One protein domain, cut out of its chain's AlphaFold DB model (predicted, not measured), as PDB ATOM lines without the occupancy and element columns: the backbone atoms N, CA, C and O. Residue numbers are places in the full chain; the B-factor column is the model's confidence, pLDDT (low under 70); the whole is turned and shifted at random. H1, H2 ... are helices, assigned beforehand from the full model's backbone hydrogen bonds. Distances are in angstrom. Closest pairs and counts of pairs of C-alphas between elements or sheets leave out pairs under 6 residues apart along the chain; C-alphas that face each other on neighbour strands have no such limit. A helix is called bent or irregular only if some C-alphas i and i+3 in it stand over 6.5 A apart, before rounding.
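What this domain is: This is residues 2 to 19 and 68 to 127 of the 297 residues of the protein "EID1-like F-box protein 2 isoform X1" of Juglans regia (UniProt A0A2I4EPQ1). Short helix H3 is in the middle, with H1 crossing it on one side and bent helix H4 folding back along it on another. H4b leads away to H5 at one end of the longest axis, while H2 is near H1 and H4b. The printed part has 78 residues with five named helices, H1 to H5 in order, and no named strand: all helix. It is only just compact, close to loose, with a radius of gyration of the C-alphas of 13.5 A, and spans 41 by 30 by 23 A.

Where its parts are: H1, residues 2 to 16, begins at C-alpha 2 (94.301, 22.809, 241.267) and is 20.6 A long. H2, residues 73 to 82, is 14.4 A long. H3 holds residues 87 to 94. H4, residues 98 to 116, was assigned as one helix by its hydrogen bonds but is bent: C-alphas 106 and 109 are 7.1 A apart. Its arms are H4a, residues 98 to 106, and H4b, residues 109 to 116, at a steep tilt of 41 degrees. H5, residues 118 to 125, ends at C-alpha 125 (94.388, -2.995, 219.964).

How they stand to each other: H1 touches H3 about perpendicular, at 81 degrees; their closest C-alphas, Leu 9 and Leu 89, are 7.0 A apart. H3 and H4a form a helical hairpin, with the closest C-alphas, Ser 94 and Asp 101, at 3.9 A. H3 and H4b only just touch, with 3 pairs of C-alphas within 8 A, the closest being Pro 87 and Phe 112 at 7.3 A. H4b and H5 are close but not clearly touching. Every O i to N i+4 pair is within hydrogen-bond range in H2, H3, H4a, H4b and H5, and 9 of 11 in H1.

The domain as a whole: The farthest C-alphas, Lys 68 and Ser 127, are 42.2 A apart. Residues 20 to 67 are not printed; C-alphas 19 and 68 are 28.4 A apart across this cut. The pLDDT is under 70 in residues 2 to 19, 68 to 70 and 127.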
ATOM      1  N   VAL A   2      95.123  24.043 241.424       38.81
ATOM      2  CA  VAL A   2      94.301  22.809 241.267       38.81
ATOM      3  C   VAL A   2      92.861  23.041 241.730       38.81
ATOM      4  O   VAL A   2      91.931  22.719 240.999       38.81
ATOM      5  N   GLU A   3      92.671  23.692 242.880       37.16
ATOM      6  CA  GLU A   3      91.340  24.097 243.356       37.16
ATOM      7  C   GLU A   3      90.667  25.095 242.411       37.16
ATOM      8  O   GLU A   3      89.499  24.933 242.092       37.16
ATOM      9  N   GLU A   4      91.408  26.066 241.872       43.06
ATOM     10  CA  GLU A   4      90.896  27.000 240.855       43.06
ATOM     11  C   GLU A   4      90.514  26.292 239.550       43.06
ATOM     12  O   GLU A   4      89.522  26.646 238.926       43.06
ATOM     13  N   PHE A   5      91.263  25.270 239.132       53.66
ATOM     14  CA  PHE A   5      90.921  24.463 237.962       53.66
ATOM     15  C   PHE A   5      89.678  23.598 238.216       53.66
ATOM     16  O   PHE A   5      88.820  23.489 237.341       53.66
ATOM     17  N   LEU A   6      89.537  23.039 239.420       51.19
ATOM     18  CA  LEU A   6      88.337  22.319 239.849       51.19
ATOM     19  C   LEU A   6      87.127  23.256 239.997       51.19
ATOM     20  O   LEU A   6      86.024  22.866 239.624       51.19
ATOM     21  N   LEU A   7      87.335  24.499 240.440       47.97
ATOM     22  CA  LEU A   7      86.334  25.569 240.468       47.97
ATOM     23  C   LEU A   7      85.930  26.002 239.052       47.97
ATOM     24  O   LEU A   7      84.751  26.174 238.768       47.97
ATOM     25  N   VAL A   8      86.875  26.125 238.119       50.94
ATOM     26  CA  VAL A   8      86.569  26.403 236.706       50.94
ATOM     27  C   VAL A   8      85.791  25.240 236.085       50.94
ATOM     28  O   VAL A   8      84.813  25.470 235.374       50.94
ATOM     29  N   LEU A   9      86.160  23.992 236.380       50.66
ATOM     30  CA  LEU A   9      85.411  22.816 235.936       50.66
ATOM     31  C   LEU A   9      84.003  22.766 236.551       50.66
ATOM     32  O   LEU A   9      83.053  22.486 235.821       50.66
ATOM     33  N   SER A  10      83.844  23.093 237.836       47.78
ATOM     34  CA  SER A  10      82.538  23.110 238.507       47.78
ATOM     35  C   SER A  10      81.629  24.240 237.992       47.78
ATOM     36  O   SER A  10      80.447  24.010 237.719       47.78
ATOM     37  N   TYR A  11      82.174  25.428 237.715       43.06
ATOM     38  CA  TYR A  11      81.427  26.531 237.098       43.06
ATOM     39  C   TYR A  11      81.027  26.244 235.640       43.06
ATOM     40  O   TYR A  11      79.922  26.599 235.218       43.06
ATOM     41  N   LEU A  12      81.876  25.561 234.862       45.16
ATOM     42  CA  LEU A  12      81.552  25.161 233.486       45.16
ATOM     43  C   LEU A  12      80.507  24.032 233.433       45.16
ATOM     44  O   LEU A  12      79.688  24.008 232.507       45.16
ATOM     45  N   THR A  13      80.469  23.138 234.432       45.06
ATOM     46  CA  THR A  13      79.487  22.040 234.475       45.06
ATOM     47  C   THR A  13      78.032  22.503 234.550       45.06
ATOM     48  O   THR A  13      77.171  21.811 234.019       45.06
ATOM     49  N   VAL A  14      77.725  23.679 235.107       39.75
ATOM     50  CA  VAL A  14      76.328  24.138 235.268       39.75
ATOM     51  C   VAL A  14      75.715  24.661 233.958       39.75
ATOM     52  O   VAL A  14      74.512  24.541 233.753       39.75
ATOM     53  N   ARG A  15      76.516  25.194 233.022       35.94
ATOM     54  CA  ARG A  15      76.002  25.821 231.780       35.94
ATOM     55  C   ARG A  15      76.235  25.027 230.491       35.94
ATOM     56  O   ARG A  15      75.555  25.281 229.501       35.94
ATOM     57  N   HIS A  16      77.144  24.050 230.477       40.84
ATOM     58  CA  HIS A  16      77.515  23.319 229.252       40.84
ATOM     59  C   HIS A  16      76.745  22.000 229.036       40.84
ATOM     60  O   HIS A  16      76.789  21.442 227.936       40.84
ATOM     61  N   ILE A  17      75.986  21.532 230.040       40.66
ATOM     62  CA  ILE A  17      75.180  20.296 229.976       40.66
ATOM     63  C   ILE A  17      74.108  20.353 228.867       40.66
ATOM     64  O   ILE A  17      73.797  19.320 228.277       40.66
ATOM     65  N   LEU A  18      73.619  21.541 228.488       32.47
ATOM     66  CA  LEU A  18      72.605  21.707 227.433       32.47
ATOM     67  C   LEU A  18      73.184  21.840 226.007       32.47
ATOM     68  O   LEU A  18      72.507  21.516 225.030       32.47
ATOM     69  N   ALA A  19      74.444  22.265 225.855       35.81
ATOM     70  CA  ALA A  19      75.054  22.517 224.542       35.81
ATOM     71  C   ALA A  19      75.632  21.248 223.886       35.81
ATOM     72  O   ALA A  19      75.605  21.100 222.664       35.81
ATOM     73  N   LYS A  68     100.104  32.736 229.904       55.97
ATOM     74  CA  LYS A  68     100.889  32.430 231.116       55.97
ATOM     75  C   LYS A  68     101.315  30.953 231.226       55.97
ATOM     76  O   LYS A  68     101.954  30.582 232.204       55.97
ATOM     77  N   GLY A  69     100.996  30.133 230.221       60.91
ATOM     78  CA  GLY A  69     101.224  28.689 230.201       60.91
ATOM     79  C   GLY A  69      99.987  27.895 230.630       60.91
ATOM     80  O   GLY A  69      99.209  28.331 231.476       60.91
ATOM     81  N   HIS A  70      99.783  26.730 230.014       68.88
ATOM     82  CA  HIS A  70      98.847  25.724 230.519       68.88
ATOM     83  C   HIS A  70      99.504  24.927 231.655       68.88
ATOM     84  O   HIS A  70     100.732  24.857 231.732       68.88
ATOM     85  N   LEU A  71      98.690  24.286 232.502       76.62
ATOM     86  CA  LEU A  71      99.177  23.170 233.320       76.62
ATOM     87  C   LEU A  71      99.851  22.139 232.399       76.62
ATOM     88  O   LEU A  71      99.429  21.971 231.249       76.62
ATOM     89  N   SER A  72     100.886  21.454 232.886       83.94
ATOM     90  CA  SER A  72     101.522  20.392 232.103       83.94
ATOM     91  C   SER A  72     100.527  19.263 231.807       83.94
ATOM     92  O   SER A  72      99.580  19.039 232.568       83.94
ATOM     93  N   GLU A  73     100.745  18.537 230.703       88.38
ATOM     94  CA  GLU A  73      99.917  17.370 230.355       88.38
ATOM     95  C   GLU A  73      99.890  16.351 231.508       88.38
ATOM     96  O   GLU A  73      98.826  15.807 231.793       88.38
ATOM     97  N   ASP A  74     101.001  16.181 232.234       87.81
ATOM     98  CA  ASP A  74     101.115  15.273 233.386       87.81
ATOM     99  C   ASP A  74     100.214  15.680 234.557       87.81
ATOM    100  O   ASP A  74      99.529  14.841 235.139       87.81
ATOM    101  N   VAL A  75     100.160  16.973 234.897       88.25
ATOM    102  CA  VAL A  75      99.281  17.456 235.975       88.25
ATOM    103  C   VAL A  75      97.820  17.249 235.589       88.25
ATOM    104  O   VAL A  75      97.031  16.768 236.400       88.25
ATOM    105  N   ILE A  76      97.454  17.560 234.343       90.62
ATOM    106  CA  ILE A  76      96.089  17.339 233.845       90.62
ATOM    107  C   ILE A  76      95.757  15.845 233.869       90.62
ATOM    108  O   ILE A  76      94.676  15.467 234.313       90.62
ATOM    109  N   PHE A  77      96.685  14.991 233.438       93.06
ATOM    110  CA  PHE A  77      96.528  13.544 233.481       93.06
ATOM    111  C   PHE A  77      96.242  13.050 234.902       93.06
ATOM    112  O   PHE A  77      95.246  12.361 235.111       93.06
ATOM    113  N   LEU A  78      97.061  13.448 235.883       93.25
ATOM    114  CA  LEU A  78      96.890  13.060 237.286       93.25
ATOM    115  C   LEU A  78      95.552  13.553 237.852       93.25
ATOM    116  O   LEU A  78      94.864  12.805 238.544       93.25
ATOM    117  N   VAL A  79      95.134  14.776 237.512       93.25
ATOM    118  CA  VAL A  79      93.812  15.298 237.893       93.25
ATOM    119  C   VAL A  79      92.696  14.418 237.320       93.25
ATOM    120  O   VAL A  79      91.803  14.004 238.056       93.25
ATOM    121  N   PHE A  80      92.744  14.073 236.032       95.12
ATOM    122  CA  PHE A  80      91.723  13.216 235.417       95.12
ATOM    123  C   PHE A  80      91.747  11.774 235.929       95.12
ATOM    124  O   PHE A  80      90.684  11.155 236.019       95.12
ATOM    125  N   GLN A  81      92.914  11.271 236.323       94.12
ATOM    126  CA  GLN A  81      93.046   9.990 237.005       94.12
ATOM    127  C   GLN A  81      92.300  10.003 238.348       94.12
ATOM    128  O   GLN A  81      91.512   9.097 238.604       94.12
ATOM    129  N   GLN A  82      92.473  11.050 239.166       94.25
ATOM    130  CA  GLN A  82      91.744  11.211 240.438       94.25
ATOM    131  C   GLN A  82      90.236  11.417 240.236       94.25
ATOM    132  O   GLN A  82      89.420  10.971 241.036       94.25
ATOM    133  N   LEU A  83      89.844  12.041 239.123       92.06
ATOM    134  CA  LEU A  83      88.443  12.227 238.736       92.06
ATOM    135  C   LEU A  83      87.825  10.984 238.071       92.06
ATOM    136  O   LEU A  83      86.755  11.087 237.464       92.06
ATOM    137  N   ASN A  84      88.485   9.822 238.150       91.38
ATOM    138  CA  ASN A  84      88.039   8.559 237.558       91.38
ATOM    139  C   ASN A  84      87.682   8.685 236.068       91.38
ATOM    140  O   ASN A  84      86.697   8.113 235.594       91.38
ATOM    141  N   TRP A  85      88.465   9.478 235.332       94.00
ATOM    142  CA  TRP A  85      88.284   9.735 233.904       94.00
ATOM    143  C   TRP A  85      86.866  10.203 233.544       94.00
ATOM    144  O   TRP A  85      86.314   9.797 232.524       94.00
ATOM    145  N   ASN A  86      86.245  11.048 234.373       91.50
ATOM    146  CA  ASN A  86      84.860  11.478 234.169       91.50
ATOM    147  C   ASN A  86      84.631  12.058 232.751       91.50
ATOM    148  O   ASN A  86      85.152  13.134 232.428       91.50
ATOM    149  N   PRO A  87      83.797  11.419 231.907       91.62
ATOM    150  CA  PRO A  87      83.658  11.805 230.507       91.62
ATOM    151  C   PRO A  87      82.979  13.167 230.316       91.62
ATOM    152  O   PRO A  87      83.234  13.836 229.315       91.62
ATOM    153  N   LYS A  88      82.151  13.616 231.275       90.69
ATOM    154  CA  LYS A  88      81.548  14.960 231.242       90.69
ATOM    155  C   LYS A  88      82.620  16.034 231.408       90.69
ATOM    156  O   LYS A  88      82.596  17.040 230.702       90.69
ATOM    157  N   LEU A  89      83.584  15.802 232.300       93.38
ATOM    158  CA  LEU A  89      84.699  16.721 232.522       93.38
ATOM    159  C   LEU A  89      85.677  16.707 231.344       93.38
ATOM    160  O   LEU A  89      86.124  17.774 230.935       93.38
ATOM    161  N   ILE A  90      85.932  15.540 230.737       93.88
ATOM    162  CA  ILE A  90      86.769  15.451 229.527       93.88
ATOM    163  C   ILE A  90      86.138  16.277 228.399       93.88
ATOM    164  O   ILE A  90      86.814  17.104 227.791       93.88
ATOM    165  N   ALA A  91      84.834  16.105 228.154       90.88
ATOM    166  CA  ALA A  91      84.108  16.869 227.141       90.88
ATOM    167  C   ALA A  91      84.109  18.378 227.434       90.88
ATOM    168  O   ALA A  91      84.336  19.177 226.527       90.88
ATOM    169  N   THR A  92      83.905  18.761 228.697       89.56
ATOM    170  CA  THR A  92      83.934  20.166 229.133       89.56
ATOM    171  C   THR A  92      85.307  20.787 228.880       89.56
ATOM    172  O   THR A  92      85.387  21.867 228.299       89.56
ATOM    173  N   LEU A  93      86.387  20.078 229.226       88.75
ATOM    174  CA  LEU A  93      87.757  20.526 228.983       88.75
ATOM    175  C   LEU A  93      88.036  20.716 227.486       88.75
ATOM    176  O   LEU A  93      88.602  21.734 227.090       88.75
ATOM    177  N   SER A  94      87.595  19.776 226.640       89.12
ATOM    178  CA  SER A  94      87.759  19.876 225.180       89.12
ATOM    179  C   SER A  94      87.102  21.131 224.591       89.12
ATOM    180  O   SER A  94      87.557  21.643 223.573       89.12
ATOM    181  N   CYS A  95      86.050  21.660 225.221       85.94
ATOM    182  CA  CYS A  95      85.374  22.875 224.766       85.94
ATOM    183  C   CYS A  95      86.108  24.177 225.131       85.94
ATOM    184  O   CYS A  95      85.713  25.235 224.645       85.94
ATOM    185  N   VAL A  96      87.148  24.131 225.971       83.56
ATOM    186  CA  VAL A  96      87.841  25.337 226.452       83.56
ATOM    187  C   VAL A  96      88.755  25.931 225.377       83.56
ATOM    188  O   VAL A  96      88.712  27.136 225.125       83.56
ATOM    189  N   CYS A  97      89.597  25.114 224.735       80.00
ATOM    190  CA  CYS A  97      90.449  25.544 223.623       80.00
ATOM    191  C   CYS A  97      90.954  24.350 222.792       80.00
ATOM    192  O   CYS A  97      90.949  23.214 223.259       80.00
ATOM    193  N   LYS A  98      91.472  24.613 221.582       82.69
ATOM    194  CA  LYS A  98      92.073  23.591 220.702       82.69
ATOM    195  C   LYS A  98      93.165  22.753 221.369       82.69
ATOM    196  O   LYS A  98      93.196  21.553 221.154       82.69
ATOM    197  N   TRP A  99      94.036  23.351 222.188       86.00
ATOM    198  CA  TRP A  99      95.095  22.589 222.860       86.00
ATOM    199  C   TRP A  99      94.509  21.529 223.806       86.00
ATOM    200  O   TRP A  99      94.918  20.373 223.768       86.00
ATOM    201  N   PHE A 100      93.486  21.894 224.585       87.31
ATOM    202  CA  PHE A 100      92.762  20.950 225.437       87.31
ATOM    203  C   PHE A 100      91.948  19.921 224.643       87.31
ATOM    204  O   PHE A 100      91.881  18.761 225.044       87.31
ATOM    205  N   ASP A 101      91.340  20.314 223.523       86.19
ATOM    206  CA  ASP A 101      90.651  19.391 222.611       86.19
ATOM    207  C   ASP A 101      91.625  18.350 222.031       86.19
ATOM    208  O   ASP A 101      91.343  17.150 222.039       86.19
ATOM    209  N   ASP A 102      92.811  18.784 221.603       87.88
ATOM    210  CA  ASP A 102      93.862  17.910 221.081       87.88
ATOM    211  C   ASP A 102      94.420  16.986 222.176       87.88
ATOM    212  O   ASP A 102      94.565  15.782 221.948       87.88
ATOM    213  N   LEU A 103      94.660  17.500 223.389       89.88
ATOM    214  CA  LEU A 103      95.038  16.687 224.550       89.88
ATOM    215  C   LEU A 103      93.964  15.639 224.876       89.88
ATOM    216  O   LEU A 103      94.274  14.460 225.064       89.88
ATOM    217  N   ALA A 104      92.692  16.035 224.894       91.94
ATOM    218  CA  ALA A 104      91.592  15.129 225.184       91.94
ATOM    219  C   ALA A 104      91.486  14.003 224.147       91.94
ATOM    220  O   ALA A 104      91.333  12.838 224.516       91.94
ATOM    221  N   LYS A 105      91.603  14.331 222.853       88.75
ATOM    222  CA  LYS A 105      91.571  13.352 221.754       88.75
ATOM    223  C   LYS A 105      92.744  12.375 221.796       88.75
ATOM    224  O   LYS A 105      92.537  11.192 221.527       88.75
ATOM    225  N   ARG A 106      93.957  12.856 222.096       88.75
ATOM    226  CA  ARG A 106      95.176  12.029 222.095       88.75
ATOM    227  C   ARG A 106      95.331  11.181 223.357       88.75
ATOM    228  O   ARG A 106      95.824  10.059 223.258       88.75
ATOM    229  N   VAL A 107      94.944  11.715 224.518       91.56
ATOM    230  CA  VAL A 107      95.279  11.139 225.832       91.56
ATOM    231  C   VAL A 107      94.029  10.798 226.640       91.56
ATOM    232  O   VAL A 107      93.804   9.633 226.956       91.56
ATOM    233  N   LEU A 108      93.178  11.777 226.955       94.88
ATOM    234  CA  LEU A 108      92.144  11.581 227.984       94.88
ATOM    235  C   LEU A 108      91.068  10.567 227.574       94.88
ATOM    236  O   LEU A 108      90.710   9.696 228.363       94.88
ATOM    237  N   TRP A 109      90.576  10.624 226.330       94.06
ATOM    238  CA  TRP A 109      89.595   9.646 225.842       94.06
ATOM    239  C   TRP A 109      90.175   8.233 225.742       94.06
ATOM    240  O   TRP A 109      89.448   7.258 225.925       94.06
ATOM    241  N   LYS A 110      91.481   8.114 225.473       92.44
ATOM    242  CA  LYS A 110      92.176   6.827 225.420       92.44
ATOM    243  C   LYS A 110      92.191   6.164 226.792       92.44
ATOM    244  O   LYS A 110      91.795   5.005 226.912       92.44
ATOM    245  N   GLU A 111      92.586   6.907 227.820       94.19
ATOM    246  CA  GLU A 111      92.618   6.389 229.189       94.19
ATOM    247  C   GLU A 111      91.216   6.131 229.742       94.19
ATOM    248  O   GLU A 111      90.975   5.066 230.308       94.19
ATOM    249  N   PHE A 112      90.245   6.997 229.432       94.31
ATOM    250  CA  PHE A 112      88.833   6.721 229.702       94.31
ATOM    251  C   PHE A 112      88.393   5.354 229.150       94.31
ATOM    252  O   PHE A 112      87.848   4.527 229.884       94.31
ATOM    253  N   CYS A 113      88.647   5.083 227.866       93.00
ATOM    254  CA  CYS A 113      88.273   3.816 227.236       93.00
ATOM    255  C   CYS A 113      88.986   2.614 227.874       93.00
ATOM    256  O   CYS A 113      88.353   1.578 228.106       93.00
ATOM    257  N   ARG A 114      90.282   2.750 228.189       92.44
ATOM    258  CA  ARG A 114      91.094   1.709 228.841       92.44
ATOM    259  C   ARG A 114      90.583   1.354 230.224       92.44
ATOM    260  O   ARG A 114      90.414   0.173 230.509       92.44
ATOM    261  N   THR A 115      90.273   2.349 231.047       93.50
ATOM    262  CA  THR A 115      89.706   2.111 232.375       93.50
ATOM    263  C   THR A 115      88.291   1.544 232.284       93.50
ATOM    264  O   THR A 115      87.929   0.656 233.051       93.50
ATOM    265  N   ARG A 116      87.482   2.003 231.320       91.25
ATOM    266  CA  ARG A 116      86.066   1.624 231.236       91.25
ATOM    267  C   ARG A 116      85.813   0.228 230.659       91.25
ATOM    268  O   ARG A 116      84.798  -0.380 231.007       91.25
ATOM    269  N   ALA A 117      86.674  -0.264 229.767       91.94
ATOM    270  CA  ALA A 117      86.504  -1.552 229.087       91.94
ATOM    271  C   ALA A 117      87.849  -2.264 228.799       91.94
ATOM    272  O   ALA A 117      88.141  -2.583 227.643       91.94
ATOM    273  N   PRO A 118      88.669  -2.569 229.823       91.69
ATOM    274  CA  PRO A 118      90.079  -2.947 229.661       91.69
ATOM    275  C   PRO A 118      90.298  -4.174 228.770       91.69
ATOM    276  O   PRO A 118      91.087  -4.122 227.831       91.69
ATOM    277  N   LYS A 119      89.549  -5.263 229.000       91.44
ATOM    278  CA  LYS A 119      89.667  -6.500 228.203       91.44
ATOM    279  C   LYS A 119      89.316  -6.276 226.731       91.44
ATOM    280  O   LYS A 119      90.003  -6.783 225.852       91.44
ATOM    281  N   MET A 120      88.260  -5.503 226.471       91.94
ATOM    282  CA  MET A 120      87.871  -5.146 225.108       91.94
ATOM    283  C   MET A 120      88.943  -4.268 224.460       91.94
ATOM    284  O   MET A 120      89.271  -4.489 223.305       91.94
ATOM    285  N   MET A 121      89.522  -3.310 225.190       90.75
ATOM    286  CA  MET A 121      90.560  -2.434 224.638       90.75
ATOM    287  C   MET A 121      91.818  -3.207 224.254       90.75
ATOM    288  O   MET A 121      92.311  -3.024 223.145       90.75
ATOM    289  N   ILE A 122      92.292  -4.105 225.120       89.88
ATOM    290  CA  ILE A 122      93.436  -4.974 224.816       89.88
ATOM    291  C   ILE A 122      93.158  -5.782 223.545       89.88
ATOM    292  O   ILE A 122      93.998  -5.822 222.649       89.88
ATOM    293  N   ASP A 123      91.963  -6.371 223.432       90.25
ATOM    294  CA  ASP A 123      91.593  -7.153 222.254       90.25
ATOM    295  C   ASP A 123      91.533  -6.285 220.988       90.25
ATOM    296  O   ASP A 123      92.151  -6.632 219.987       90.25
ATOM    297  N   LEU A 124      90.853  -5.134 221.020       87.94
ATOM    298  CA  LEU A 124      90.733  -4.246 219.857       87.94
ATOM    299  C   LEU A 124      92.097  -3.716 219.373       87.94
ATOM    300  O   LEU A 124      92.295  -3.550 218.170       87.94
ATOM    301  N   GLN A 125      93.043  -3.484 220.288       84.06
ATOM    302  CA  GLN A 125      94.388  -2.995 219.964       84.06
ATOM    303  C   GLN A 125      95.335  -4.093 219.453       84.06
ATOM    304  O   GLN A 125      96.311  -3.789 218.771       84.06
ATOM    305  N   SER A 126      95.056  -5.373 219.724       81.88
ATOM    306  CA  SER A 126      95.991  -6.468 219.426       81.88
ATOM    307  C   SER A 126      96.194  -6.752 217.930       81.88
ATOM    308  O   SER A 126      97.053  -7.551 217.573       81.88
ATOM    309  N   SER A 127      95.375  -6.178 217.046       64.88
ATOM    310  CA  SER A 127      95.395  -6.483 215.607       64.88
ATOM    311  C   SER A 127      96.153  -5.472 214.754       64.88
ATOM    312  O   SER A 127      96.028  -5.525 213.534       64.88
TER     313      SER A 127